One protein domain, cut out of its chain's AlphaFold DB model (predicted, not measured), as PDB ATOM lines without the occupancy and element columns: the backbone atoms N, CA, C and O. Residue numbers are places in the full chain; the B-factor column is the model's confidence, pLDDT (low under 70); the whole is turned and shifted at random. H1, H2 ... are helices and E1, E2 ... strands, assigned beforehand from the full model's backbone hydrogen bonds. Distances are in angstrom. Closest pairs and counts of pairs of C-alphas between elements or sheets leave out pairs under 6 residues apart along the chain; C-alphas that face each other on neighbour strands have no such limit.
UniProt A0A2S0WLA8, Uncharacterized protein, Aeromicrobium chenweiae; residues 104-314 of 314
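AT A GLANCE: This is residues 104 to 314 of the 314 residues of an uncharacterized protein of Aeromicrobium chenweiae (UniProt A0A2S0WLA8). With little regular structure, the chain winds in stacked turns: parallel strands E2 E4 E5 E7 E9 E11 E13 make one wall, shorter E6 E8 and E10 E12 E14 the opposite one. Residues 309 to 314 stick out. Mostly strand, 79 of 211 printed residues are in 14 named strands and two named helices. It is compact, radius of gyration of the C-alphas 16.6 A, spanning 47 by 40 by 37 A.

IN THESE COORDINATES: The elements are E1 110-112, from (85.855, 31.109, 9.791), E2 115-121, E3 131-133, E4 135-143, 19.9 A long, E5 157-161, E6 171-174, E7 183-188, E8 200-203, E9 210-215, E10 225-228, E11 237-242, E12 256-259, E13 268-271, H1 273-276, E14 281-284 and H2 304-309, ending at (77.140, 5.978, -2.335).

HOW THE PARTS SIT: E1 and E3 are parallel neighbours. N 186 of E7 and O 212 of E9 are within hydrogen-bond range, 2.8 A. H1 only grazes the large sheet; H2 is not on it. Every O i to N i+4 pair in H2 is within range.

THE WHOLE: The printed part has no cut. E14 to H2 is a long link. Residues 191 to 201 and 288 to 314 have pLDDT under 70.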
ATOM      1  N   PHE A 104      99.199  26.265  15.569       98.69
ATOM      2  CA  PHE A 104      98.162  26.831  14.710       98.69
ATOM      3  C   PHE A 104      97.058  27.425  15.577       98.69
ATOM      4  O   PHE A 104      96.222  26.702  16.124       98.69
ATOM      5  N   ASN A 105      97.052  28.751  15.712       98.56
ATOM      6  CA  ASN A 105      96.012  29.471  16.441       98.56
ATOM      7  C   ASN A 105      94.961  30.047  15.485       98.56
ATOM      8  O   ASN A 105      95.103  31.149  14.954       98.56
ATOM      9  N   LEU A 106      93.873  29.302  15.334       98.12
ATOM     10  CA  LEU A 106      92.700  29.607  14.522       98.12
ATOM     11  C   LEU A 106      91.477  29.898  15.412       98.12
ATOM     12  O   LEU A 106      90.337  29.647  15.023       98.12
ATOM     13  N   THR A 107      91.708  30.430  16.617       98.06
ATOM     14  CA  THR A 107      90.632  30.832  17.538       98.06
ATOM     15  C   THR A 107      89.695  31.835  16.855       98.06
ATOM     16  O   THR A 107      90.166  32.834  16.308       98.06
ATOM     17  N   TYR A 108      88.386  31.582  16.900       97.00
ATOM     18  CA  TYR A 108      87.330  32.365  16.238       97.00
ATOM     19  C   TYR A 108      87.449  32.481  14.707       97.00
ATOM     20  O   TYR A 108      86.810  33.342  14.102       97.00
ATOM     21  N   ALA A 109      88.253  31.633  14.058       97.12
ATOM     22  CA  ALA A 109      88.366  31.634  12.604       97.12
ATOM     23  C   ALA A 109      87.069  31.176  11.922       97.12
ATOM     24  O   ALA A 109      86.328  30.344  12.445       97.12
ATOM     25  N   CYS A 110      86.835  31.681  10.710       93.75
ATOM     26  CA  CYS A 110      85.855  31.109   9.791       93.75
ATOM     27  C   CYS A 110      86.585  30.113   8.883       93.75
ATOM     28  O   CYS A 110      87.399  30.515   8.046       93.75
ATOM     29  N   LEU A 111      86.342  28.820   9.092       94.94
ATOM     30  CA  LEU A 111      87.002  27.739   8.370       94.94
ATOM     31  C   LEU A 111      86.094  27.249   7.247       94.94
ATOM     32  O   LEU A 111      85.147  26.507   7.497       94.94
ATOM     33  N   LEU A 112      86.426  27.667   6.026       91.44
ATOM     34  CA  LEU A 112      85.746  27.289   4.792       91.44
ATOM     35  C   LEU A 112      86.524  26.175   4.090       91.44
ATOM     36  O   LEU A 112      87.653  26.392   3.652       91.44
ATOM     37  N   ASP A 113      85.919  24.993   3.978       93.00
ATOM     38  CA  ASP A 113      86.486  23.838   3.261       93.00
ATOM     39  C   ASP A 113      87.915  23.440   3.709       93.00
ATOM     40  O   ASP A 113      88.732  22.953   2.922       93.00
ATOM     41  N   PHE A 114      88.224  23.638   4.996       96.94
ATOM     42  CA  PHE A 114      89.532  23.359   5.589       96.94
ATOM     43  C   PHE A 114      89.748  21.848   5.759       96.94
ATOM     44  O   PHE A 114      88.955  21.155   6.410       96.94
ATOM     45  N   ARG A 115      90.835  21.314   5.190       97.06
ATOM     46  CA  ARG A 115      91.048  19.862   5.098       97.06
ATOM     47  C   ARG A 115      92.431  19.426   5.547       97.06
ATOM     48  O   ARG A 115      93.405  19.647   4.850       97.06
ATOM     49  N   LEU A 116      92.499  18.668   6.635       97.19
ATOM     50  CA  LEU A 116      93.725  17.997   7.070       97.19
ATOM     51  C   LEU A 116      93.677  16.524   6.678       97.19
ATOM     52  O   LEU A 116      92.667  15.848   6.893       97.19
ATOM     53  N   ARG A 117      94.773  16.004   6.122       94.31
ATOM     54  CA  ARG A 117      94.838  14.604   5.705       94.31
ATOM     55  C   ARG A 117      96.239  14.026   5.832       94.31
ATOM     56  O   ARG A 117      97.181  14.613   5.310       94.31
ATOM     57  N   ASP A 118      96.339  12.831   6.414       93.50
ATOM     58  CA  ASP A 118      97.604  12.094   6.557       93.50
ATOM     59  C   ASP A 118      98.684  12.939   7.259       93.50
ATOM     60  O   ASP A 118      99.811  13.066   6.776       93.50
ATOM     61  N   ALA A 119      98.306  13.580   8.367       93.94
ATOM     62  CA  ALA A 119      99.116  14.589   9.045       93.94
ATOM     63  C   ALA A 119      99.445  14.181  10.484       93.94
ATOM     64  O   ALA A 119      98.601  13.623  11.189       93.94
ATOM     65  N   ASN A 120     100.654  14.513  10.937       93.06
ATOM     66  CA  ASN A 120     101.059  14.405  12.337       93.06
ATOM     67  C   ASN A 120     101.525  15.779  12.830       93.06
ATOM     68  O   ASN A 120     102.668  16.176  12.610       93.06
ATOM     69  N   ILE A 121     100.613  16.514  13.463       96.19
ATOM     70  CA  ILE A 121     100.829  17.885  13.926       96.19
ATOM     71  C   ILE A 121     101.349  17.822  15.362       96.19
ATOM     72  O   ILE A 121     100.589  17.574  16.294       96.19
ATOM     73  N   ARG A 122     102.657  18.014  15.541       95.44
ATOM     74  CA  ARG A 122     103.351  17.993  16.839       95.44
ATOM     75  C   ARG A 122     103.140  19.283  17.634       95.44
ATOM     76  O   ARG A 122     103.103  19.219  18.860       95.44
ATOM     77  N   GLY A 123     102.957  20.417  16.957       96.44
ATOM     78  CA  GLY A 123     102.510  21.658  17.589       96.44
ATOM     79  C   GLY A 123     101.034  21.620  18.003       96.44
ATOM     80  O   GLY A 123     100.296  20.672  17.718       96.44
ATOM     81  N   ARG A 124     100.594  22.645  18.731       96.62
ATOM     82  CA  ARG A 124      99.210  22.789  19.205       96.62
ATOM     83  C   ARG A 124      98.307  23.232  18.066       96.62
ATOM     84  O   ARG A 124      98.658  24.132  17.310       96.62
ATOM     85  N   PHE A 125      97.102  22.680  17.998       97.62
ATOM     86  CA  PHE A 125      96.087  23.120  17.047       97.62
ATOM     87  C   PHE A 125      94.878  23.665  17.806       97.62
ATOM     88  O   PHE A 125      94.244  22.941  18.567       97.62
ATOM     89  N   ILE A 126      94.579  24.950  17.645       98.00
ATOM     90  CA  ILE A 126      93.557  25.655  18.425       98.00
ATOM     91  C   ILE A 126      92.530  26.221  17.454       98.00
ATOM     92  O   ILE A 126      92.849  27.103  16.666       98.00
ATOM     93  N   ILE A 127      91.295  25.736  17.533       97.56
ATOM     94  CA  ILE A 127      90.141  26.222  16.763       97.56
ATOM     95  C   ILE A 127      89.001  26.649  17.692       97.56
ATOM     96  O   ILE A 127      87.843  26.656  17.296       97.56
ATOM     97  N   THR A 128      89.313  27.013  18.936       97.38
ATOM     98  CA  THR A 128      88.314  27.439  19.919       97.38
ATOM     99  C   THR A 128      87.434  28.570  19.378       97.38
ATOM    100  O   THR A 128      87.940  29.569  18.868       97.38
ATOM    101  N   GLY A 129      86.116  28.405  19.459       97.12
ATOM    102  CA  GLY A 129      85.133  29.374  18.974       97.12
ATOM    103  C   GLY A 129      85.066  29.524  17.450       97.12
ATOM    104  O   GLY A 129      84.422  30.457  16.972       97.12
ATOM    105  N   ALA A 130      85.757  28.680  16.677       97.62
ATOM    106  CA  ALA A 130      85.735  28.755  15.221       97.62
ATOM    107  C   ALA A 130      84.360  28.373  14.647       97.62
ATOM    108  O   ALA A 130      83.639  27.533  15.191       97.62
ATOM    109  N   THR A 131      84.032  28.954  13.496       97.38
ATOM    110  CA  THR A 131      82.854  28.575  12.713       97.38
ATOM    111  C   THR A 131      83.286  27.713  11.537       97.38
ATOM    112  O   THR A 131      84.100  28.133  10.717       97.38
ATOM    113  N   ILE A 132      82.721  26.512  11.444       97.00
ATOM    114  CA  ILE A 132      82.874  25.621  10.300       97.00
ATOM    115  C   ILE A 132      81.834  25.989   9.246       97.00
ATOM    116  O   ILE A 132      80.630  25.803   9.459       97.00
ATOM    117  N   THR A 133      82.319  26.463   8.103       90.38
ATOM    118  CA  THR A 133      81.534  26.754   6.903       90.38
ATOM    119  C   THR A 133      81.963  25.816   5.766       90.38
ATOM    120  O   THR A 133      83.089  25.315   5.722       90.38
ATOM    121  N   GLY A 134      81.042  25.485   4.860       90.12
ATOM    122  CA  GLY A 134      81.312  24.492   3.811       90.12
ATOM    123  C   GLY A 134      81.608  23.088   4.365       90.12
ATOM    124  O   GLY A 134      80.976  22.649   5.321       90.12
ATOM    125  N   ARG A 135      82.542  22.358   3.751       94.88
ATOM    126  CA  ARG A 135      82.903  20.961   4.044       94.88
ATOM    127  C   ARG A 135      84.330  20.856   4.592       94.88
ATOM    128  O   ARG A 135      85.292  20.662   3.849       94.88
ATOM    129  N   CYS A 136      84.475  20.921   5.910       97.69
ATOM    130  CA  CYS A 136      85.748  20.677   6.584       97.69
ATOM    131  C   CYS A 136      85.947  19.186   6.895       97.69
ATOM    132  O   CYS A 136      85.010  18.471   7.263       97.69
ATOM    133  N   SER A 137      87.185  18.697   6.793       97.06
ATOM    134  CA  SER A 137      87.482  17.293   7.105       97.06
ATOM    135  C   SER A 137      88.885  17.077   7.652       97.06
ATOM    136  O   SER A 137      89.853  17.499   7.021       97.06
ATOM    137  N   PHE A 138      89.012  16.328   8.744       95.81
ATOM    138  CA  PHE A 138      90.289  15.845   9.270       95.81
ATOM    139  C   PHE A 138      90.325  14.328   9.113       95.81
ATOM    140  O   PHE A 138      89.527  13.626   9.724       95.81
ATOM    141  N   THR A 139      91.202  13.818   8.250       93.56
ATOM    142  CA  THR A 139      91.286  12.387   7.923       93.56
ATOM    143  C   THR A 139      92.665  11.829   8.246       93.56
ATOM    144  O   THR A 139      93.647  12.245   7.634       93.56
ATOM    145  N   ARG A 140      92.738  10.848   9.150       90.75
ATOM    146  CA  ARG A 140      93.993  10.229   9.611       90.75
ATOM    147  C   ARG A 140      94.982  11.289  10.090       90.75
ATOM    148  O   ARG A 140      96.082  11.432   9.554       90.75
ATOM    149  N   VAL A 141      94.526  12.091  11.047       91.94
ATOM    150  CA  VAL A 141      95.297  13.192  11.628       91.94
ATOM    151  C   VAL A 141      95.646  12.846  13.063       91.94
ATOM    152  O   VAL A 141      94.763  12.514  13.853       91.94
ATOM    153  N   ILE A 142      96.927  12.962  13.398       91.69
ATOM    154  CA  ILE A 142      97.422  12.886  14.768       91.69
ATOM    155  C   ILE A 142      97.677  14.316  15.247       91.69
ATOM    156  O   ILE A 142      98.541  15.008  14.710       91.69
ATOM    157  N   PHE A 143      96.938  14.759  16.262       93.06
ATOM    158  CA  PHE A 143      97.195  16.021  16.960       93.06
ATOM    159  C   PHE A 143      98.160  15.773  18.123       93.06
ATOM    160  O   PHE A 143      97.763  15.688  19.288       93.06
ATOM    161  N   GLY A 144      99.439  15.630  17.779       92.19
ATOM    162  CA  GLY A 144     100.574  15.419  18.677       92.19
ATOM    163  C   GLY A 144     100.713  16.478  19.771       92.19
ATOM    164  O   GLY A 144     101.018  16.125  20.906       92.19
ATOM    165  N   GLY A 145     100.430  17.749  19.466       92.12
ATOM    166  CA  GLY A 145     100.388  18.840  20.451       92.12
ATOM    167  C   GLY A 145      99.022  19.046  21.115       92.12
ATOM    168  O   GLY A 145      98.895  19.878  22.014       92.12
ATOM    169  N   GLY A 146      98.016  18.265  20.717       91.50
ATOM    170  CA  GLY A 146      96.618  18.399  21.122       91.50
ATOM    171  C   GLY A 146      95.788  19.271  20.174       91.50
ATOM    172  O   GLY A 146      96.310  20.151  19.487       91.50
ATOM    173  N   LEU A 147      94.482  19.000  20.152       93.44
ATOM    174  CA  LEU A 147      93.470  19.825  19.487       93.44
ATOM    175  C   LEU A 147      92.616  20.492  20.564       93.44
ATOM    176  O   LEU A 147      92.023  19.783  21.378       93.44
ATOM    177  N   ASP A 148      92.550  21.823  20.556       94.19
ATOM    178  CA  ASP A 148      91.595  22.594  21.353       94.19
ATOM    179  C   ASP A 148      90.452  23.086  20.456       94.19
ATOM    180  O   ASP A 148      90.618  24.052  19.709       94.19
ATOM    181  N   ALA A 149      89.317  22.385  20.484       94.19
ATOM    182  CA  ALA A 149      88.142  22.677  19.663       94.19
ATOM    183  C   ALA A 149      86.893  22.913  20.520       94.19
ATOM    184  O   ALA A 149      85.836  22.311  20.324       94.19
ATOM    185  N   ARG A 150      87.034  23.792  21.512       94.44
ATOM    186  CA  ARG A 150      85.921  24.242  22.353       94.44
ATOM    187  C   ARG A 150      85.060  25.255  21.614       94.44
ATOM    188  O   ARG A 150      85.559  25.979  20.760       94.44
ATOM    189  N   GLU A 151      83.779  25.332  21.942       96.12
ATOM    190  CA  GLU A 151      82.875  26.369  21.415       96.12
ATOM    191  C   GLU A 151      82.732  26.353  19.870       96.12
ATOM    192  O   GLU A 151      82.406  27.363  19.249       96.12
ATOM    193  N   LEU A 152      82.925  25.171  19.265       96.81
ATOM    194  CA  LEU A 152      82.388  24.733  17.967       96.81
ATOM    195  C   LEU A 152      81.127  25.468  17.504       96.81
ATOM    196  O   LEU A 152      80.088  25.276  18.125       96.81
ATOM    197  N   ARG A 153      81.136  26.182  16.372       97.94
ATOM    198  CA  ARG A 153      79.911  26.427  15.593       97.94
ATOM    199  C   ARG A 153      79.984  25.693  14.265       97.94
ATOM    200  O   ARG A 153      80.822  26.003  13.430       97.94
ATOM    201  N   ILE A 154      79.112  24.713  14.065       98.19
ATOM    202  CA  ILE A 154      79.064  23.918  12.835       98.19
ATOM    203  C   ILE A 154      77.823  24.321  12.050       98.19
ATOM    204  O   ILE A 154      76.711  23.923  12.394       98.19
ATOM    205  N   GLU A 155      78.034  25.136  11.019       97.62
ATOM    206  CA  GLU A 155      76.990  25.611  10.100       97.62
ATOM    207  C   GLU A 155      77.043  24.857   8.763       97.62
ATOM    208  O   GLU A 155      76.013  24.650   8.129       97.62
ATOM    209  N   GLY A 156      78.230  24.384   8.372       97.25
ATOM    210  CA  GLY A 156      78.429  23.417   7.294       97.25
ATOM    211  C   GLY A 156      78.607  21.985   7.812       97.25
ATOM    212  O   GLY A 156      77.857  21.507   8.661       97.25
ATOM    213  N   ALA A 157      79.631  21.292   7.318       97.88
ATOM    214  CA  ALA A 157      79.981  19.933   7.701       97.88
ATOM    215  C   ALA A 157      81.406  19.854   8.265       97.88
ATOM    216  O   ALA A 157      82.345  20.382   7.668       97.88
ATOM    217  N   LEU A 158      81.578  19.142   9.380       97.81
ATOM    218  CA  LEU A 158      82.875  18.739   9.923       97.81
ATOM    219  C   LEU A 158      82.942  17.214  10.012       97.81
ATOM    220  O   LEU A 158      82.210  16.598  10.785       97.81
ATOM    221  N   LYS A 159      83.853  16.607   9.248       96.12
ATOM    222  CA  LYS A 159      84.113  15.161   9.283       96.12
ATOM    223  C   LYS A 159      85.447  14.869   9.965       96.12
ATOM    224  O   LYS A 159      86.501  15.247   9.459       96.12
ATOM    225  N   LEU A 160      85.407  14.166  11.089       93.69
ATOM    226  CA  LEU A 160      86.568  13.695  11.840       93.69
ATOM    227  C   LEU A 160      86.720  12.194  11.599       93.69
ATOM    228  O   LEU A 160      86.004  11.386  12.184       93.69
ATOM    229  N   ASN A 161      87.630  11.824  10.705       91.56
ATOM    230  CA  ASN A 161      87.871  10.448  10.296       91.56
ATOM    231  C   ASN A 161      89.224   9.963  10.811       91.56
ATOM    232  O   ASN A 161      90.259  10.465  10.375       91.56
ATOM    233  N   ASP A 162      89.217   8.997  11.728       87.31
ATOM    234  CA  ASP A 162      90.422   8.436  12.346       87.31
ATOM    235  C   ASP A 162      91.351   9.529  12.912       87.31
ATOM    236  O   ASP A 162      92.557   9.563  12.657       87.31
ATOM    237  N   VAL A 163      90.762  10.481  13.642       88.56
ATOM    238  CA  VAL A 163      91.492  11.554  14.329       88.56
ATOM    239  C   VAL A 163      91.963  11.054  15.687       88.56
ATOM    240  O   VAL A 163      91.166  10.566  16.488       88.56
ATOM    241  N   LEU A 164      93.259  11.202  15.954       86.06
ATOM    242  CA  LEU A 164      93.903  10.679  17.151       86.06
ATOM    243  C   LEU A 164      94.643  11.782  17.925       86.06
ATOM    244  O   LEU A 164      95.227  12.686  17.322       86.06
ATOM    245  N   PRO A 165      94.649  11.721  19.264       85.25
ATOM    246  CA  PRO A 165      95.504  12.564  20.088       85.25
ATOM    247  C   PRO A 165      96.967  12.096  20.036       85.25
ATOM    248  O   PRO A 165      97.248  10.918  19.807       85.25
ATOM    249  N   GLY A 166      97.895  13.004  20.333       82.25
ATOM    250  CA  GLY A 166      99.256  12.647  20.733       82.25
ATOM    251  C   GLY A 166      99.310  11.905  22.070       82.25
ATOM    252  O   GLY A 166      98.360  11.933  22.860       82.25
ATOM    253  N   ASP A 167     100.454  11.280  22.347       81.25
ATOM    254  CA  ASP A 167     100.706  10.659  23.644       81.25
ATOM    255  C   ASP A 167     100.567  11.704  24.755       81.25
ATOM    256  O   ASP A 167     101.029  12.838  24.654       81.25
ATOM    257  N   GLU A 168      99.843  11.337  25.804       80.19
ATOM    258  CA  GLU A 168      99.512  12.227  26.912       80.19
ATOM    259  C   GLU A 168      98.718  13.517  26.557       80.19
ATOM    260  O   GLU A 168      98.497  14.367  27.429       80.19
ATOM    261  N   ARG A 169      98.189  13.657  25.329       84.12
ATOM    262  CA  ARG A 169      97.418  14.832  24.865       84.12
ATOM    263  C   ARG A 169      95.940  14.559  24.633       84.12
ATOM    264  O   ARG A 169      95.498  13.422  24.556       84.12
ATOM    265  N   THR A 170      95.147  15.622  24.560       78.00
ATOM    266  CA  THR A 170      93.700  15.556  24.326       78.00
ATOM    267  C   THR A 170      93.335  16.124  22.967       78.00
ATOM    268  O   THR A 170      93.988  17.035  22.460       78.00
ATOM    269  N   VAL A 171      92.240  15.617  22.420       82.44
ATOM    270  CA  VAL A 171      91.494  16.265  21.344       82.44
ATOM    271  C   VAL A 171      90.179  16.706  21.980       82.44
ATOM    272  O   VAL A 171      89.287  15.887  22.203       82.44
ATOM    273  N   SER A 172      90.097  17.968  22.400       84.38
ATOM    274  CA  SER A 172      88.886  18.500  23.021       84.38
ATOM    275  C   SER A 172      87.902  18.882  21.922       84.38
ATOM    276  O   SER A 172      88.276  19.550  20.964       84.38
ATOM    277  N   LEU A 173      86.651  18.449  22.048       88.44
ATOM    278  CA  LEU A 173      85.548  18.960  21.243       88.44
ATOM    279  C   LEU A 173      84.381  19.226  22.191       88.44
ATOM    280  O   LEU A 173      83.461  18.421  22.307       88.44
ATOM    281  N   THR A 174      84.465  20.316  22.948       91.00
ATOM    282  CA  THR A 174      83.491  20.605  24.009       91.00
ATOM    283  C   THR A 174      82.633  21.801  23.645       91.00
ATOM    284  O   THR A 174      83.046  22.655  22.861       91.00
ATOM    285  N   GLU A 175      81.421  21.865  24.194       94.06
ATOM    286  CA  GLU A 175      80.534  23.030  24.046       94.06
ATOM    287  C   GLU A 175      80.234  23.384  22.576       94.06
ATOM    288  O   GLU A 175      79.991  24.534  22.213       94.06
ATOM    289  N   THR A 176      80.259  22.376  21.704       96.19
ATOM    290  CA  THR A 176      80.019  22.548  20.270       96.19
ATOM    291  C   THR A 176      78.527  22.680  19.988       96.19
ATOM    292  O   THR A 176      77.705  21.920  20.499       96.19
ATOM    293  N   PHE A 177      78.166  23.622  19.130       98.00
ATOM    294  CA  PHE A 177      76.833  23.808  18.590       98.00
ATOM    295  C   PHE A 177      76.785  23.394  17.117       98.00
ATOM    296  O   PHE A 177      77.464  23.982  16.276       98.00
ATOM    297  N   VAL A 178      75.947  22.409  16.800       98.38
ATOM    298  CA  VAL A 178      75.625  22.006  15.425       98.38
ATOM    299  C   VAL A 178      74.318  22.678  15.024       98.38
ATOM    300  O   VAL A 178      73.257  22.348  15.566       98.38
ATOM    301  N   ALA A 179      74.398  23.638  14.104       98.25
ATOM    302  CA  ALA A 179      73.252  24.394  13.617       98.25
ATOM    303  C   ALA A 179      72.306  23.517  12.782       98.25
ATOM    304  O   ALA A 179      72.652  22.407  12.381       98.25
ATOM    305  N   GLU A 180      71.097  24.012  12.518       97.19
ATOM    306  CA  GLU A 180      70.167  23.349  11.600       97.19
ATOM    307  C   GLU A 180      70.800  23.223  10.204       97.19
ATOM    308  O   GLU A 180      71.418  24.163   9.714       97.19
ATOM    309  N   GLY A 181      70.714  22.035   9.600       95.62
ATOM    310  CA  GLY A 181      71.426  21.699   8.358       95.62
ATOM    311  C   GLY A 181      72.916  21.365   8.531       95.62
ATOM    312  O   GLY A 181      73.487  20.712   7.660       95.62
ATOM    313  N   GLY A 182      73.526  21.728   9.665       98.06
ATOM    314  CA  GLY A 182      74.917  21.413   9.977       98.06
ATOM    315  C   GLY A 182      75.146  19.922  10.250       98.06
ATOM    316  O   GLY A 182      74.255  19.216  10.734       98.06
ATOM    317  N   VAL A 183      76.357  19.437   9.963       98.25
ATOM    318  CA  VAL A 183      76.732  18.023  10.112       98.25
ATOM    319  C   VAL A 183      78.052  17.874  10.861       98.25
ATOM    320  O   VAL A 183      79.067  18.448  10.476       98.25
ATOM    321  N   LEU A 184      78.063  17.048  11.904       97.38
ATOM    322  CA  LEU A 184      79.267  16.626  12.611       97.38
ATOM    323  C   LEU A 184      79.388  15.103  12.548       97.38
ATOM    324  O   LEU A 184      78.640  14.384  13.207       97.38
ATOM    325  N   ASP A 185      80.349  14.618  11.775       95.06
ATOM    326  CA  ASP A 185      80.575  13.192  11.563       95.06
ATOM    327  C   ASP A 185      81.855  12.741  12.271       95.06
ATOM    328  O   ASP A 185      82.947  13.219  11.968       95.06
ATOM    329  N   PHE A 186      81.735  11.754  13.154       92.00
ATOM    330  CA  PHE A 186      82.854  10.985  13.687       92.00
ATOM    331  C   PHE A 186      82.931   9.653  12.951       92.00
ATOM    332  O   PHE A 186      81.964   8.890  12.938       92.00
ATOM    333  N   VAL A 187      84.073   9.356  12.341       90.56
ATOM    334  CA  VAL A 187      84.321   8.099  11.631       90.56
ATOM    335  C   VAL A 187      85.483   7.386  12.303       90.56
ATOM    336  O   VAL A 187      86.608   7.879  12.293       90.56
ATOM    337  N   LEU A 188      85.179   6.247  12.923       85.44
ATOM    338  CA  LEU A 188      86.108   5.424  13.691       85.44
ATOM    339  C   LEU A 188      86.337   4.112  12.930       85.44
ATOM    340  O   LEU A 188      85.753   3.073  13.249       85.44
ATOM    341  N   THR A 189      87.135   4.181  11.864       81.81
ATOM    342  CA  THR A 189      87.493   3.017  11.039       81.81
ATOM    343  C   THR A 189      88.802   2.364  11.464       81.81
ATOM    344  O   THR A 189      88.989   1.170  11.232       81.81
ATOM    345  N   LYS A 190      89.696   3.120  12.106       77.06
ATOM    346  CA  LYS A 190      90.982   2.657  12.633       77.06
ATOM    347  C   LYS A 190      91.148   3.127  14.076       77.06
ATOM    348  O   LYS A 190      91.698   4.206  14.311       77.06
ATOM    349  N   PRO A 191      90.645   2.357  15.051       66.00
ATOM    350  CA  PRO A 191      90.789   2.705  16.455       66.00
ATOM    351  C   PRO A 191      92.262   2.769  16.888       66.00
ATOM    352  O   PRO A 191      93.118   2.151  16.253       66.00
ATOM    353  N   PRO A 192      92.583   3.480  17.985       67.56
ATOM    354  CA  PRO A 192      93.904   3.427  18.590       67.56
ATOM    355  C   PRO A 192      94.323   1.973  18.850       67.56
ATOM    356  O   PRO A 192      93.485   1.108  19.118       67.56
ATOM    357  N   THR A 193      95.623   1.695  18.792       67.62
ATOM    358  CA  THR A 193      96.175   0.387  19.170       67.62
ATOM    359  C   THR A 193      95.861   0.056  20.630       67.62
ATOM    360  O   THR A 193      95.732   0.960  21.460       67.62
ATOM    361  N   ALA A 194      95.805  -1.238  20.959       59.34
ATOM    362  CA  ALA A 194      95.542  -1.732  22.311       59.34
ATOM    363  C   ALA A 194      96.371  -0.993  23.385       59.34
ATOM    364  O   ALA A 194      97.576  -0.794  23.238       59.34
ATOM    365  N   GLY A 195      95.704  -0.557  24.457       58.69
ATOM    366  CA  GLY A 195      96.307   0.220  25.548       58.69
ATOM    367  C   GLY A 195      96.318   1.741  25.339       58.69
ATOM    368  O   GLY A 195      96.491   2.474  26.312       58.69
ATOM    369  N   LYS A 196      96.067   2.241  24.122       62.41
ATOM    370  CA  LYS A 196      95.789   3.666  23.883       62.41
ATOM    371  C   LYS A 196      94.282   3.919  23.963       62.41
ATOM    372  O   LYS A 196      93.483   3.151  23.437       62.41
ATOM    373  N   GLN A 197      93.878   4.995  24.635       57.88
ATOM    374  CA  GLN A 197      92.476   5.416  24.710       57.88
ATOM    375  C   GLN A 197      92.170   6.474  23.649       57.88
ATOM    376  O   GLN A 197      93.029   7.289  23.304       57.88
ATOM    377  N   TRP A 198      90.914   6.527  23.199       61.75
ATOM    378  CA  TRP A 198      90.387   7.738  22.583       61.75
ATOM    379  C   TRP A 198      90.423   8.851  23.637       61.75
ATOM    380  O   TRP A 198      89.597   8.877  24.544       61.75
ATOM    381  N   ARG A 199      91.385   9.775  23.543       57.53
ATOM    382  CA  ARG A 199      91.365  11.024  24.334       57.53
ATOM    383  C   ARG A 199      90.625  12.152  23.615       57.53
ATOM    384  O   ARG A 199      90.845  13.329  23.898       57.53
ATOM    385  N   VAL A 200      89.802  11.763  22.642       58.09
ATOM    386  CA  VAL A 200      88.807  12.605  21.996       58.09
ATOM    387  C   VAL A 200      87.567  12.538  22.874       58.09
ATOM    388  O   VAL A 200      86.981  11.463  23.007       58.09
ATOM    389  N   TRP A 201      87.172  13.653  23.476       62.91
ATOM    390  CA  TRP A 201      85.920  13.722  24.227       62.91
ATOM    391  C   TRP A 201      85.023  14.783  23.602       62.91
ATOM    392  O   TRP A 201      85.205  15.969  23.887       62.91
ATOM    393  N   PRO A 202      84.080  14.378  22.728       71.75
ATOM    394  CA  PRO A 202      82.961  15.236  22.411       71.75
ATOM    395  C   PRO A 202      82.115  15.377  23.673       71.75
ATOM    396  O   PRO A 202      81.497  14.402  24.099       71.75
ATOM    397  N   THR A 203      82.113  16.552  24.294       81.88
ATOM    398  CA  THR A 203      81.305  16.799  25.494       81.88
ATOM    399  C   THR A 203      80.394  17.997  25.293       81.88
ATOM    400  O   THR A 203      80.755  18.964  24.624       81.88
ATOM    401  N   ASP A 204      79.195  17.942  25.865       89.75
ATOM    402  CA  ASP A 204      78.282  19.093  25.904       89.75
ATOM    403  C   ASP A 204      77.925  19.651  24.517       89.75
ATOM    404  O   ASP A 204      77.809  20.862  24.310       89.75
ATOM    405  N   ILE A 205      77.742  18.754  23.545       94.25
ATOM    406  CA  ILE A 205      77.311  19.132  22.200       94.25
ATOM    407  C   ILE A 205      75.830  19.509  22.237       94.25
ATOM    408  O   ILE A 205      74.999  18.723  22.681       94.25
ATOM    409  N   ARG A 206      75.474  20.674  21.700       97.06
ATOM    410  CA  ARG A 206      74.087  21.047  21.390       97.06
ATOM    411  C   ARG A 206      73.840  20.890  19.900       97.06
ATOM    412  O   ARG A 206      74.612  21.402  19.096       97.06
ATOM    413  N   CYS A 207      72.771  20.205  19.517       97.19
ATOM    414  CA  CYS A 207      72.551  19.836  18.122       97.19
ATOM    415  C   CYS A 207      71.125  20.131  17.657       97.19
ATOM    416  O   CYS A 207      70.176  19.552  18.183       97.19
ATOM    417  N   ARG A 208      71.004  20.967  16.618       97.94
ATOM    418  CA  ARG A 208      69.822  21.125  15.742       97.94
ATOM    419  C   ARG A 208      70.036  20.531  14.344       97.94
ATOM    420  O   ARG A 208      69.094  20.376  13.582       97.94
ATOM    421  N   GLY A 209      71.279  20.207  13.997       97.75
ATOM    422  CA  GLY A 209      71.635  19.519  12.760       97.75
ATOM    423  C   GLY A 209      71.726  18.007  12.940       97.75
ATOM    424  O   GLY A 209      70.892  17.389  13.604       97.75
ATOM    425  N   THR A 210      72.765  17.409  12.360       97.81
ATOM    426  CA  THR A 210      73.056  15.976  12.476       97.81
ATOM    427  C   THR A 210      74.417  15.739  13.120       97.81
ATOM    428  O   THR A 210      75.424  16.277  12.670       97.81
ATOM    429  N   VAL A 211      74.457  14.876  14.132       96.56
ATOM    430  CA  VAL A 211      75.686  14.266  14.650       96.56
ATOM    431  C   VAL A 211      75.676  12.790  14.271       96.56
ATOM    432  O   VAL A 211      74.744  12.072  14.634       96.56
ATOM    433  N   SER A 212      76.704  12.314  13.575       94.81
ATOM    434  CA  SER A 212      76.839  10.892  13.247       94.81
ATOM    435  C   SER A 212      78.083  10.290  13.879       94.81
ATOM    436  O   SER A 212      79.149  10.898  13.897       94.81
ATOM    437  N   LEU A 213      77.961   9.048  14.328       92.38
ATOM    438  CA  LEU A 213      79.058   8.188  14.732       92.38
ATOM    439  C   LEU A 213      79.057   6.957  13.822       92.38
ATOM    440  O   LEU A 213      78.135   6.144  13.856       92.38
ATOM    441  N   LYS A 214      80.079   6.838  12.977       92.56
ATOM    442  CA  LYS A 214      80.294   5.719  12.055       92.56
ATOM    443  C   LYS A 214      81.384   4.819  12.647       92.56
ATOM    444  O   LYS A 214      82.512   5.276  12.818       92.56
ATOM    445  N   VAL A 215      81.066   3.562  12.961       90.00
ATOM    446  CA  VAL A 215      81.997   2.608  13.597       90.00
ATOM    447  C   VAL A 215      82.244   1.386  12.723       90.00
ATOM    448  O   VAL A 215      81.312   0.843  12.132       90.00
ATOM    449  N   ALA A 216      83.492   0.934  12.651       89.06
ATOM    450  CA  ALA A 216      83.862  -0.297  11.959       89.06
ATOM    451  C   ALA A 216      84.213  -1.415  12.945       89.06
ATOM    452  O   ALA A 216      84.608  -1.162  14.087       89.06
ATOM    453  N   LYS A 217      84.108  -2.663  12.472       88.12
ATOM    454  CA  LYS A 217      84.646  -3.805  13.211       88.12
ATOM    455  C   LYS A 217      86.176  -3.797  13.190       88.12
ATOM    456  O   LYS A 217      86.773  -3.498  12.152       88.12
ATOM    457  N   SER A 218      86.786  -4.247  14.278       84.00
ATOM    458  CA  SER A 218      88.224  -4.491  14.424       84.00
ATOM    459  C   SER A 218      88.535  -5.957  14.726       84.00
ATOM    460  O   SER A 218      87.663  -6.755  15.078       84.00
ATOM    461  N   THR A 219      89.814  -6.294  14.592       85.25
ATOM    462  CA  THR A 219      90.412  -7.590  14.939       85.25
ATOM    463  C   THR A 219      90.780  -7.710  16.426       85.25
ATOM    464  O   THR A 219      91.181  -8.779  16.876       85.25
ATOM    465  N   TYR A 220      90.639  -6.629  17.199       81.31
ATOM    466  CA  TYR A 220      90.954  -6.549  18.627       81.31
ATOM    467  C   TYR A 220      89.896  -5.744  19.393       81.31
ATOM    468  O   TYR A 220      89.184  -4.935  18.798       81.31
ATOM    469  N   GLU A 221      89.813  -5.934  20.712       78.12
ATOM    470  CA  GLU A 221      88.905  -5.176  21.584       78.12
ATOM    471  C   GLU A 221      89.264  -3.682  21.600       78.12
ATOM    472  O   GLU A 221      90.413  -3.299  21.837       78.12
ATOM    473  N   GLN A 222      88.274  -2.826  21.346       78.44
ATOM    474  CA  GLN A 222      88.466  -1.378  21.268       78.44
ATOM    475  C   GLN A 222      88.100  -0.691  22.591       78.44
ATOM    476  O   GLN A 222      87.172  -1.127  23.276       78.44
ATOM    477  N   PRO A 223      88.750   0.435  22.934       77.44
ATOM    478  CA  PRO A 223      88.325   1.254  24.063       77.44
ATOM    479  C   PRO A 223      86.908   1.809  23.856       77.44
ATOM    480  O   PRO A 223      86.534   2.186  22.743       77.44
ATOM    481  N   THR A 224      86.147   1.934  24.948       81.69
ATOM    482  CA  THR A 224      84.817   2.555  24.933       81.69
ATOM    483  C   THR A 224      84.882   3.997  24.433       81.69
ATOM    484  O   THR A 224      85.603   4.830  24.988       81.69
ATOM    485  N   PHE A 225      84.069   4.313  23.430       83.50
ATOM    486  CA  PHE A 225      83.857   5.665  22.942       83.50
ATOM    487  C   PHE A 225      82.768   6.359  23.768       83.50
ATOM    488  O   PHE A 225      81.593   5.997  23.722       83.50
ATOM    489  N   ARG A 226      83.164   7.353  24.564       83.94
ATOM    490  CA  ARG A 226      82.257   8.094  25.450       83.94
ATOM    491  C   ARG A 226      81.805   9.377  24.767       83.94
ATOM    492  O   ARG A 226      82.642  10.167  24.339       83.94
ATOM    493  N   VAL A 227      80.498   9.608  24.741       84.38
ATOM    494  CA  VAL A 227      79.892  10.851  24.250       84.38
ATOM    495  C   VAL A 227      79.071  11.445  25.390       84.38
ATOM    496  O   VAL A 227      77.882  11.167  25.481       84.38
ATOM    497  N   PRO A 228      79.656  12.168  26.352       87.94
ATOM    498  CA  PRO A 228      78.878  12.760  27.434       87.94
ATOM    499  C   PRO A 228      78.145  14.045  27.004       87.94
ATOM    500  O   PRO A 228      78.655  14.846  26.224       87.94
ATOM    501  N   GLY A 229      76.957  14.279  27.559       88.69
ATOM    502  CA  GLY A 229      76.286  15.580  27.515       88.69
ATOM    503  C   GLY A 229      75.737  16.006  26.149       88.69
ATOM    504  O   GLY A 229      75.545  17.200  25.933       88.69
ATOM    505  N   LEU A 230      75.479  15.082  25.213       92.44
ATOM    506  CA  LEU A 230      74.831  15.437  23.946       92.44
ATOM    507  C   LEU A 230      73.381  15.885  24.192       92.44
ATOM    508  O   LEU A 230      72.553  15.139  24.715       92.44
ATOM    509  N   LYS A 231      73.063  17.103  23.763       94.44
ATOM    510  CA  LYS A 231      71.739  17.720  23.837       94.44
ATOM    511  C   LYS A 231      71.161  17.830  22.430       94.44
ATOM    512  O   LYS A 231      71.557  18.703  21.657       94.44
ATOM    513  N   LEU A 232      70.223  16.947  22.092       93.56
ATOM    514  CA  LEU A 232      69.467  17.036  20.845       93.56
ATOM    515  C   LEU A 232      68.286  17.991  21.040       93.56
ATOM    516  O   LEU A 232      67.283  17.664  21.679       93.56
ATOM    517  N   GLU A 233      68.431  19.191  20.492       94.50
ATOM    518  CA  GLU A 233      67.398  20.224  20.448       94.50
ATOM    519  C   GLU A 233      66.332  19.867  19.386       94.50
ATOM    520  O   GLU A 233      66.458  18.835  18.713       94.50
ATOM    521  N   PRO A 234      65.248  20.655  19.219       91.69
ATOM    522  CA  PRO A 234      64.330  20.442  18.101       91.69
ATOM    523  C   PRO A 234      65.108  20.407  16.780       91.69
ATOM    524  O   PRO A 234      66.107  21.107  16.662       91.69
ATOM    525  N   THR A 235      64.668  19.563  15.840       93.50
ATOM    526  CA  THR A 235      65.341  19.206  14.564       93.50
ATOM    527  C   THR A 235      66.656  18.423  14.677       93.50
ATOM    528  O   THR A 235      67.042  17.759  13.713       93.50
ATOM    529  N   GLY A 236      67.266  18.367  15.865       95.12
ATOM    530  CA  GLY A 236      68.491  17.620  16.129       95.12
ATOM    531  C   GLY A 236      68.372  16.120  15.860       95.12
ATOM    532  O   GLY A 236      67.397  15.466  16.249       95.12
ATOM    533  N   ARG A 237      69.401  15.555  15.224       94.19
ATOM    534  CA  ARG A 237      69.492  14.130  14.900       94.19
ATOM    535  C   ARG A 237      70.826  13.541  15.337       94.19
ATOM    536  O   ARG A 237      71.875  14.086  15.016       94.19
ATOM    537  N   PHE A 238      70.778  12.388  15.992       94.06
ATOM    538  CA  PHE A 238      71.936  11.527  16.191       94.06
ATOM    539  C   PHE A 238      71.822  10.264  15.336       94.06
ATOM    540  O   PHE A 238      70.744   9.670  15.251       94.06
ATOM    541  N   ARG A 239      72.933   9.839  14.732       93.56
ATOM    542  CA  ARG A 239      73.033   8.606  13.942       93.56
ATOM    543  C   ARG A 239      74.193   7.744  14.416       93.56
ATOM    544  O   ARG A 239      75.325   8.209  14.428       93.56
ATOM    545  N   LEU A 240      73.939   6.476  14.712       91.81
ATOM    546  CA  LEU A 240      74.969   5.458  14.903       91.81
ATOM    547  C   LEU A 240      74.922   4.478  13.733       91.81
ATOM    548  O   LEU A 240      73.946   3.750  13.553       91.81
ATOM    549  N   LEU A 241      75.980   4.477  12.931       91.81
ATOM    550  CA  LEU A 241      76.055   3.758  11.666       91.81
ATOM    551  C   LEU A 241      77.236   2.789  11.666       91.81
ATOM    552  O   LEU A 241      78.276   3.046  12.271       91.81
ATOM    553  N   GLN A 242      77.087   1.688  10.938       90.31
ATOM    554  CA  GLN A 242      78.181   0.760  10.693       90.31
ATOM    555  C   GLN A 242      78.961   1.194   9.446       90.31
ATOM    556  O   GLN A 242      78.379   1.383   8.380       90.31
ATOM    557  N   ALA A 243      80.277   1.307   9.577       87.88
ATOM    558  CA  ALA A 243      81.211   1.435   8.468       87.88
ATOM    559  C   ALA A 243      81.755   0.050   8.054       87.88
ATOM    560  O   ALA A 243      81.753  -0.887   8.867       87.88
ATOM    561  N   PRO A 244      82.239  -0.107   6.807       85.38
ATOM    562  CA  PRO A 244      82.925  -1.323   6.381       85.38
ATOM    563  C   PRO A 244      84.112  -1.647   7.297       85.38
ATOM    564  O   PRO A 244      84.831  -0.748   7.731       85.38
ATOM    565  N   ALA A 245      84.320  -2.933   7.587       79.88
ATOM    566  CA  ALA A 245      85.493  -3.372   8.339       79.88
ATOM    567  C   ALA A 245      86.775  -3.034   7.562       79.88
ATOM    568  O   ALA A 245      86.850  -3.271   6.357       79.88
ATOM    569  N   ALA A 246      87.782  -2.501   8.256       74.06
ATOM    570  CA  ALA A 246      89.066  -2.160   7.642       74.06
ATOM    571  C   ALA A 246      89.956  -3.393   7.386       74.06
ATOM    572  O   ALA A 246      90.850  -3.338   6.544       74.06
ATOM    573  N   GLU A 247      89.712  -4.492   8.106       77.94
ATOM    574  CA  GLU A 247      90.532  -5.703   8.101       77.94
ATOM    575  C   GLU A 247      89.661  -6.957   7.954       77.94
ATOM    576  O   GLU A 247      88.533  -7.032   8.452       77.94
ATOM    577  N   ALA A 248      90.193  -7.960   7.255       79.88
ATOM    578  CA  ALA A 248      89.550  -9.263   7.154       79.88
ATOM    579  C   ALA A 248      89.572  -9.970   8.518       79.88
ATOM    580  O   ALA A 248      90.583  -9.959   9.214       79.88
ATOM    581  N   GLY A 249      88.462 -10.614   8.885       81.19
ATOM    582  CA  GLY A 249      88.340 -11.317  10.166       81.19
ATOM    583  C   GLY A 249      87.963 -10.432  11.358       81.19
ATOM    584  O   GLY A 249      87.850 -10.951  12.461       81.19
ATOM    585  N   SER A 250      87.718  -9.132  11.159       84.06
ATOM    586  CA  SER A 250      87.223  -8.249  12.219       84.06
ATOM    587  C   SER A 250      85.845  -8.671  12.747       84.06
ATOM    588  O   SER A 250      84.872  -8.748  11.986       84.06
ATOM    589  N   THR A 251      85.733  -8.867  14.061       85.12
ATOM    590  CA  THR A 251      84.490  -9.282  14.738       85.12
ATOM    591  C   THR A 251      83.967  -8.257  15.735       85.12
ATOM    592  O   THR A 251      82.750  -8.174  15.903       85.12
ATOM    593  N   GLU A 252      84.848  -7.453  16.330       85.38
ATOM    594  CA  GLU A 252      84.542  -6.617  17.493       85.38
ATOM    595  C   GLU A 252      84.171  -5.185  17.105       85.38
ATOM    596  O   GLU A 252      84.820  -4.581  16.256       85.38
ATOM    597  N   PHE A 253      83.165  -4.608  17.761       87.50
ATOM    598  CA  PHE A 253      82.829  -3.183  17.662       87.50
ATOM    599  C   PHE A 253      83.289  -2.428  18.917       87.50
ATOM    600  O   PHE A 253      83.372  -3.027  19.991       87.50
ATOM    601  N   PRO A 254      83.530  -1.105  18.835       86.50
ATOM    602  CA  PRO A 254      83.722  -0.311  20.039       86.50
ATOM    603  C   PRO A 254      82.420  -0.236  20.836       86.50
ATOM    604  O   PRO A 254      81.346  -0.031  20.266       86.50
ATOM    605  N   ARG A 255      82.524  -0.326  22.164       86.94
ATOM    606  CA  ARG A 255      81.427   0.089  23.046       86.94
ATOM    607  C   ARG A 255      81.241   1.597  22.962       86.94
ATOM    608  O   ARG A 255      82.213   2.339  22.831       86.94
ATOM    609  N   ILE A 256      80.004   2.048  23.079       87.06
ATOM    610  CA  ILE A 256      79.597   3.442  22.999       87.06
ATOM    611  C   ILE A 256      78.791   3.755  24.250       87.06
ATOM    612  O   ILE A 256      77.749   3.152  24.486       87.06
ATOM    613  N   GLU A 257      79.263   4.719  25.029       86.25
ATOM    614  CA  GLU A 257      78.569   5.177  26.230       86.25
ATOM    615  C   GLU A 257      78.021   6.594  26.017       86.25
ATOM    616  O   GLU A 257      78.774   7.570  25.908       86.25
ATOM    617  N   ALA A 258      76.695   6.699  25.984       85.31
ATOM    618  CA  ALA A 258      75.932   7.937  25.913       85.31
ATOM    619  C   ALA A 258      75.507   8.363  27.324       85.31
ATOM    620  O   ALA A 258      74.474   7.928  27.834       85.31
ATOM    621  N   ASN A 259      76.320   9.194  27.978       85.12
ATOM    622  CA  ASN A 259      76.087   9.621  29.359       85.12
ATOM    623  C   ASN A 259      75.492  11.036  29.419       85.12
ATOM    624  O   ASN A 259      76.034  11.952  28.807       85.12
ATOM    625  N   GLY A 260      74.413  11.243  30.172       86.25
ATOM    626  CA  GLY A 260      73.861  12.575  30.431       86.25
ATOM    627  C   GLY A 260      73.250  13.234  29.196       86.25
ATOM    628  O   GLY A 260      73.281  14.458  29.072       86.25
ATOM    629  N   TRP A 261      72.757  12.440  28.244       89.50
ATOM    630  CA  TRP A 261      72.113  12.972  27.045       89.50
ATOM    631  C   TRP A 261      70.764  13.598  27.385       89.50
ATOM    632  O   TRP A 261      70.049  13.120  28.271       89.50
ATOM    633  N   SER A 262      70.396  14.642  26.642       90.06
ATOM    634  CA  SER A 262      69.057  15.223  26.700       90.06
ATOM    635  C   SER A 262      68.418  15.292  25.320       90.06
ATOM    636  O   SER A 262      69.054  15.777  24.385       90.06
ATOM    637  N   THR A 263      67.159  14.885  25.189       89.31
ATOM    638  CA  THR A 263      66.437  14.915  23.905       89.31
ATOM    639  C   THR A 263      65.091  15.620  23.994       89.31
ATOM    640  O   THR A 263      64.446  15.666  25.042       89.31
ATOM    641  N   THR A 264      64.648  16.179  22.872       87.94
ATOM    642  CA  THR A 264      63.303  16.753  22.728       87.94
ATOM    643  C   THR A 264      62.376  15.788  21.989       87.94
ATOM    644  O   THR A 264      62.841  14.907  21.268       87.94
ATOM    645  N   ALA A 265      61.058  15.974  22.111       84.06
ATOM    646  CA  ALA A 265      60.063  15.112  21.461       84.06
ATOM    647  C   ALA A 265      60.175  15.057  19.922       84.06
ATOM    648  O   ALA A 265      59.730  14.090  19.315       84.06
ATOM    649  N   SER A 266      60.753  16.085  19.291       87.12
ATOM    650  CA  SER A 266      60.945  16.163  17.835       87.12
ATOM    651  C   SER A 266      62.361  15.812  17.370       87.12
ATOM    652  O   SER A 266      62.603  15.753  16.163       87.12
ATOM    653  N   SER A 267      63.293  15.578  18.297       89.88
ATOM    654  CA  SER A 267      64.637  15.099  17.965       89.88
ATOM    655  C   SER A 267      64.627  13.619  17.567       89.88
ATOM    656  O   SER A 267      63.690  12.886  17.882       89.88
ATOM    657  N   LYS A 268      65.659  13.170  16.845       89.56
ATOM    658  CA  LYS A 268      65.748  11.795  16.329       89.56
ATOM    659  C   LYS A 268      67.042  11.109  16.747       89.56
ATOM    660  O   LYS A 268      68.116  11.694  16.655       89.56
ATOM    661  N   VAL A 269      66.935   9.843  17.132       88.94
ATOM    662  CA  VAL A 269      68.067   8.958  17.429       88.94
ATOM    663  C   VAL A 269      67.921   7.729  16.541       88.94
ATOM    664  O   VAL A 269      66.950   6.987  16.658       88.94
ATOM    665  N   GLU A 270      68.859   7.541  15.621       89.44
ATOM    666  CA  GLU A 270      68.830   6.482  14.612       89.44
ATOM    667  C   GLU A 270      70.041   5.565  14.827       89.44
ATOM    668  O   GLU A 270      71.181   5.994  14.677       89.44
ATOM    669  N   ILE A 271      69.815   4.298  15.180       87.56
ATOM    670  CA  ILE A 271      70.883   3.296  15.321       87.56
ATOM    671  C   ILE A 271      70.684   2.235  14.246       87.56
ATOM    672  O   ILE A 271      69.599   1.657  14.157       87.56
ATOM    673  N   ALA A 272      71.719   1.955  13.454       86.94
ATOM    674  CA  ALA A 272      71.690   0.900  12.449       86.94
ATOM    675  C   ALA A 272      71.304  -0.450  13.077       86.94
ATOM    676  O   ALA A 272      71.837  -0.833  14.120       86.94
ATOM    677  N   GLY A 273      70.400  -1.198  12.433       82.38
ATOM    678  CA  GLY A 273      69.869  -2.454  12.980       82.38
ATOM    679  C   GLY A 273      70.944  -3.502  13.294       82.38
ATOM    680  O   GLY A 273      70.827  -4.222  14.280       82.38
ATOM    681  N   SER A 274      72.035  -3.528  12.519       81.81
ATOM    682  CA  SER A 274      73.192  -4.394  12.773       81.81
ATOM    683  C   SER A 274      73.936  -4.069  14.073       81.81
ATOM    684  O   SER A 274      74.572  -4.950  14.645       81.81
ATOM    685  N   LEU A 275      73.856  -2.823  14.549       85.62
ATOM    686  CA  LEU A 275      74.486  -2.373  15.790       85.62
ATOM    687  C   LEU A 275      73.539  -2.511  16.987       85.62
ATOM    688  O   LEU A 275      74.000  -2.784  18.093       85.62
ATOM    689  N   GLN A 276      72.222  -2.415  16.782       80.31
ATOM    690  CA  GLN A 276      71.237  -2.614  17.854       80.31
ATOM    691  C   GLN A 276      71.333  -4.013  18.476       80.31
ATOM    692  O   GLN A 276      71.316  -4.150  19.696       80.31
ATOM    693  N   SER A 277      71.485  -5.049  17.650       76.81
ATOM    694  CA  SER A 277      71.611  -6.436  18.114       76.81
ATOM    695  C   SER A 277      72.957  -6.749  18.771       76.81
ATOM    696  O   SER A 277      73.076  -7.760  19.457       76.81
ATOM    697  N   SER A 278      73.963  -5.891  18.578       82.06
ATOM    698  CA  SER A 278      75.312  -6.092  19.116       82.06
ATOM    699  C   SER A 278      75.476  -5.640  20.570       82.06
ATOM    700  O   SER A 278      76.479  -5.971  21.194       82.06
ATOM    701  N   GLY A 279      74.511  -4.892  21.121       80.81
ATOM    702  CA  GLY A 279      74.567  -4.425  22.512       80.81
ATOM    703  C   GLY A 279      75.717  -3.455  22.804       80.81
ATOM    704  O   GLY A 279      76.142  -3.343  23.946       80.81
ATOM    705  N   ILE A 280      76.247  -2.773  21.783       87.06
ATOM    706  CA  ILE A 280      77.419  -1.893  21.928       87.06
ATOM    707  C   ILE A 280      77.077  -0.506  22.471       87.06
ATOM    708  O   ILE A 280      77.992   0.269  22.714       87.06
ATOM    709  N   PHE A 281      75.796  -0.150  22.584       86.12
ATOM    710  CA  PHE A 281      75.353   1.198  22.935       86.12
ATOM    711  C   PHE A 281      74.678   1.208  24.305       86.12
ATOM    712  O   PHE A 281      73.572   0.691  24.460       86.12
ATOM    713  N   ASP A 282      75.331   1.857  25.264       84.56
ATOM    714  CA  ASP A 282      74.860   2.024  26.632       84.56
ATOM    715  C   ASP A 282      74.414   3.476  26.857       84.56
ATOM    716  O   ASP A 282      75.201   4.416  26.714       84.56
ATOM    717  N   ALA A 283      73.148   3.671  27.233       83.00
ATOM    718  CA  ALA A 283      72.598   4.979  27.590       83.00
ATOM    719  C   ALA A 283      72.522   5.130  29.117       83.00
ATOM    720  O   ALA A 283      71.830   4.368  29.793       83.00
ATOM    721  N   ILE A 284      73.211   6.134  29.664       80.50
ATOM    722  CA  ILE A 284      73.333   6.387  31.106       80.50
ATOM    723  C   ILE A 284      72.837   7.807  31.402       80.50
ATOM    724  O   ILE A 284      73.168   8.743  30.681       80.50
ATOM    725  N   ALA A 285      72.052   7.987  32.471       78.31
ATOM    726  CA  ALA A 285      71.551   9.299  32.910       78.31
ATOM    727  C   ALA A 285      70.832  10.112  31.803       78.31
ATOM    728  O   ALA A 285      70.972  11.331  31.714       78.31
ATOM    729  N   TRP A 286      70.067   9.427  30.947       81.31
ATOM    730  CA  TRP A 286      69.286  10.042  29.873       81.31
ATOM    731  C   TRP A 286      68.130  10.887  30.414       81.31
ATOM    732  O   TRP A 286      67.406  10.465  31.316       81.31
ATOM    733  N   THR A 287      67.909  12.051  29.812       77.62
ATOM    734  CA  THR A 287      66.797  12.956  30.128       77.62
ATOM    735  C   THR A 287      66.064  13.371  28.846       77.62
ATOM    736  O   THR A 287      66.659  13.432  27.775       77.62
ATOM    737  N   GLY A 288      64.758  13.639  28.897       69.25
ATOM    738  CA  GLY A 288      63.985  14.049  27.711       69.25
ATOM    739  C   GLY A 288      62.878  13.077  27.319       69.25
ATOM    740  O   GLY A 288      62.457  12.262  28.140       69.25
ATOM    741  N   ALA A 289      62.376  13.197  26.084       63.12
ATOM    742  CA  ALA A 289      61.378  12.263  25.562       63.12
ATOM    743  C   ALA A 289      61.908  10.827  25.690       63.12
ATOM    744  O   ALA A 289      63.109  10.601  25.501       63.12
ATOM    745  N   GLU A 290      61.032   9.882  26.063       53.16
ATOM    746  CA  GLU A 290      61.418   8.475  26.158       53.16
ATOM    747  C   GLU A 290      62.147   8.099  24.868       53.16
ATOM    748  O   GLU A 290      61.613   8.293  23.771       53.16
ATOM    749  N   LEU A 291      63.373   7.571  25.004       55.34
ATOM    750  CA  LEU A 291      63.954   6.731  23.962       55.34
ATOM    751  C   LEU A 291      62.806   5.826  23.514       55.34
ATOM    752  O   LEU A 291      62.226   5.191  24.405       55.34
ATOM    753  N   PRO A 292      62.423   5.759  22.221       45.00
ATOM    754  CA  PRO A 292      61.580   4.659  21.802       45.00
ATOM    755  C   PRO A 292      62.310   3.443  22.336       45.00
ATOM    756  O   PRO A 292      63.489   3.241  22.030       45.00
ATOM    757  N   GLN A 293      61.663   2.770  23.293       44.75
ATOM    758  CA  GLN A 293      62.240   1.643  24.001       44.75
ATOM    759  C   GLN A 293      62.901   0.775  22.930       44.75
ATOM    760  O   GLN A 293      62.380   0.717  21.816       44.75
ATOM    761  N   PHE A 294      64.014   0.110  23.234       48.41
ATOM    762  CA  PHE A 294      64.721  -0.833  22.352       48.41
ATOM    763  C   PHE A 294      63.840  -2.005  21.811       48.41
ATOM    764  O   PHE A 294      64.323  -3.083  21.495       48.41
ATOM    765  N   LYS A 295      62.521  -1.834  21.709       34.47
ATOM    766  CA  LYS A 295      61.548  -2.540  20.892       34.47
ATOM    767  C   LYS A 295      61.530  -1.976  19.468       34.47
ATOM    768  O   LYS A 295      60.838  -1.010  19.166       34.47
ATOM    769  N   SER A 296      62.261  -2.662  18.593       33.97
ATOM    770  CA  SER A 296      61.853  -2.944  17.209       33.97
ATOM    771  C   SER A 296      61.135  -1.805  16.466       33.97
ATOM    772  O   SER A 296      59.928  -1.877  16.225       33.97
ATOM    773  N   VAL A 297      61.873  -0.789  16.025       27.95
ATOM    774  CA  VAL A 297      61.434  -0.011  14.862       27.95
ATOM    775  C   VAL A 297      62.092  -0.653  13.655       27.95
ATOM    776  O   VAL A 297      63.298  -0.539  13.445       27.95
ATOM    777  N   TYR A 298      61.287  -1.407  12.910       31.92
ATOM    778  CA  TYR A 298      61.654  -1.938  11.608       31.92
ATOM    779  C   TYR A 298      62.154  -0.791  10.727       31.92
ATOM    780  O   TYR A 298      61.379   0.084  10.350       31.92
ATOM    781  N   VAL A 299      63.433  -0.819  10.361       32.31
ATOM    782  CA  VAL A 299      63.857  -0.214   9.101       32.31
ATOM    783  C   VAL A 299      63.666  -1.313   8.070       32.31
ATOM    784  O   VAL A 299      64.423  -2.284   8.038       32.31
ATOM    785  N   THR A 300      62.585  -1.225   7.293       32.09
ATOM    786  CA  THR A 300      62.432  -2.059   6.101       32.09
ATOM    787  C   THR A 300      63.651  -1.834   5.227       32.09
ATOM    788  O   THR A 300      63.996  -0.688   4.939       32.09
ATOM    789  N   GLY A 301      64.321  -2.926   4.866       34.16
ATOM    790  CA  GLY A 301      65.497  -2.885   4.016       34.16
ATOM    791  C   GLY A 301      65.153  -2.200   2.705       34.16
ATOM    792  O   GLY A 301      64.397  -2.756   1.920       34.16
ATOM    793  N   LEU A 302      65.678  -0.993   2.526       34.00
ATOM    794  CA  LEU A 302      65.971  -0.351   1.255       34.00
ATOM    795  C   LEU A 302      66.957   0.792   1.548       34.00
ATOM    796  O   LEU A 302      66.672   1.703   2.323       34.00
ATOM    797  N   ASP A 303      68.136   0.648   0.944       40.78
ATOM    798  CA  ASP A 303      69.165   1.656   0.682       40.78
ATOM    799  C   ASP A 303      70.029   2.212   1.831       40.78
ATOM    800  O   ASP A 303      70.196   3.420   1.995       40.78
ATOM    801  N   ILE A 304      70.744   1.325   2.536       40.88
ATOM    802  CA  ILE A 304      72.042   1.706   3.140       40.88
ATOM    803  C   ILE A 304      73.089   1.994   2.048       40.88
ATOM    804  O   ILE A 304      73.939   2.868   2.230       40.88
ATOM    805  N   ASP A 305      72.983   1.337   0.890       39.09
ATOM    806  CA  ASP A 305      73.901   1.556  -0.229       39.09
ATOM    807  C   ASP A 305      73.750   2.957  -0.848       39.09
ATOM    808  O   ASP A 305      74.750   3.524  -1.276       39.09
ATOM    809  N   ALA A 306      72.570   3.596  -0.800       37.88
ATOM    810  CA  ALA A 306      72.417   4.980  -1.270       37.88
ATOM    811  C   ALA A 306      73.052   6.013  -0.319       37.88
ATOM    812  O   ALA A 306      73.640   6.990  -0.777       37.88
ATOM    813  N   ILE A 307      73.015   5.776   1.000       40.12
ATOM    814  CA  ILE A 307      73.620   6.678   2.000       40.12
ATOM    815  C   ILE A 307      75.155   6.579   1.982       40.12
ATOM    816  O   ILE A 307      75.846   7.554   2.273       40.12
ATOM    817  N   LEU A 308      75.706   5.413   1.629       39.00
ATOM    818  CA  LEU A 308      77.150   5.226   1.460       39.00
ATOM    819  C   LEU A 308      77.644   5.626   0.057       39.00
ATOM    820  O   LEU A 308      78.804   6.014  -0.077       39.00
ATOM    821  N   ALA A 309      76.787   5.583  -0.971       38.91
ATOM    822  CA  ALA A 309      77.140   5.978  -2.335       38.91
ATOM    823  C   ALA A 309      77.251   7.502  -2.516       38.91
ATOM    824  O   ALA A 309      78.163   7.943  -3.221       38.91
ATOM    825  N   GLU A 310      76.419   8.311  -1.846       39.69
ATOM    826  CA  GLU A 310      76.523   9.784  -1.911       39.69
ATOM    827  C   GLU A 310      77.841  10.324  -1.313       39.69
ATOM    828  O   GLU A 310      78.343  11.353  -1.759       39.69
ATOM    829  N   ASP A 311      78.467   9.586  -0.391       42.78
ATOM    830  CA  ASP A 311      79.744   9.939   0.259       42.78
ATOM    831  C   ASP A 311      80.992   9.467  -0.532       42.78
ATOM    832  O   ASP A 311      82.124   9.738  -0.121       42.78
ATOM    833  N   SER A 312      80.814   8.737  -1.644       34.53
ATOM    834  CA  SER A 312      81.917   8.156  -2.438       34.53
ATOM    835  C   SER A 312      82.268   8.930  -3.717       34.53
ATOM    836  O   SER A 312      83.295   8.647  -4.331       34.53
ATOM    837  N   ASN A 313      81.482   9.952  -4.069       30.64
ATOM    838  CA  ASN A 313      81.742  10.876  -5.176       30.64
ATOM    839  C   ASN A 313      81.465  12.337  -4.754       30.64
ATOM    840  O   ASN A 313      80.508  12.939  -5.229       30.64
ATOM    841  N   SER A 314      82.261  12.912  -3.838       31.95
ATOM    842  CA  SER A 314      82.641  14.351  -3.805       31.95
ATOM    843  C   SER A 314      83.501  14.729  -2.598       31.95
ATOM    844  O   SER A 314      83.138  14.381  -1.455       31.95
TER     845      SER A 314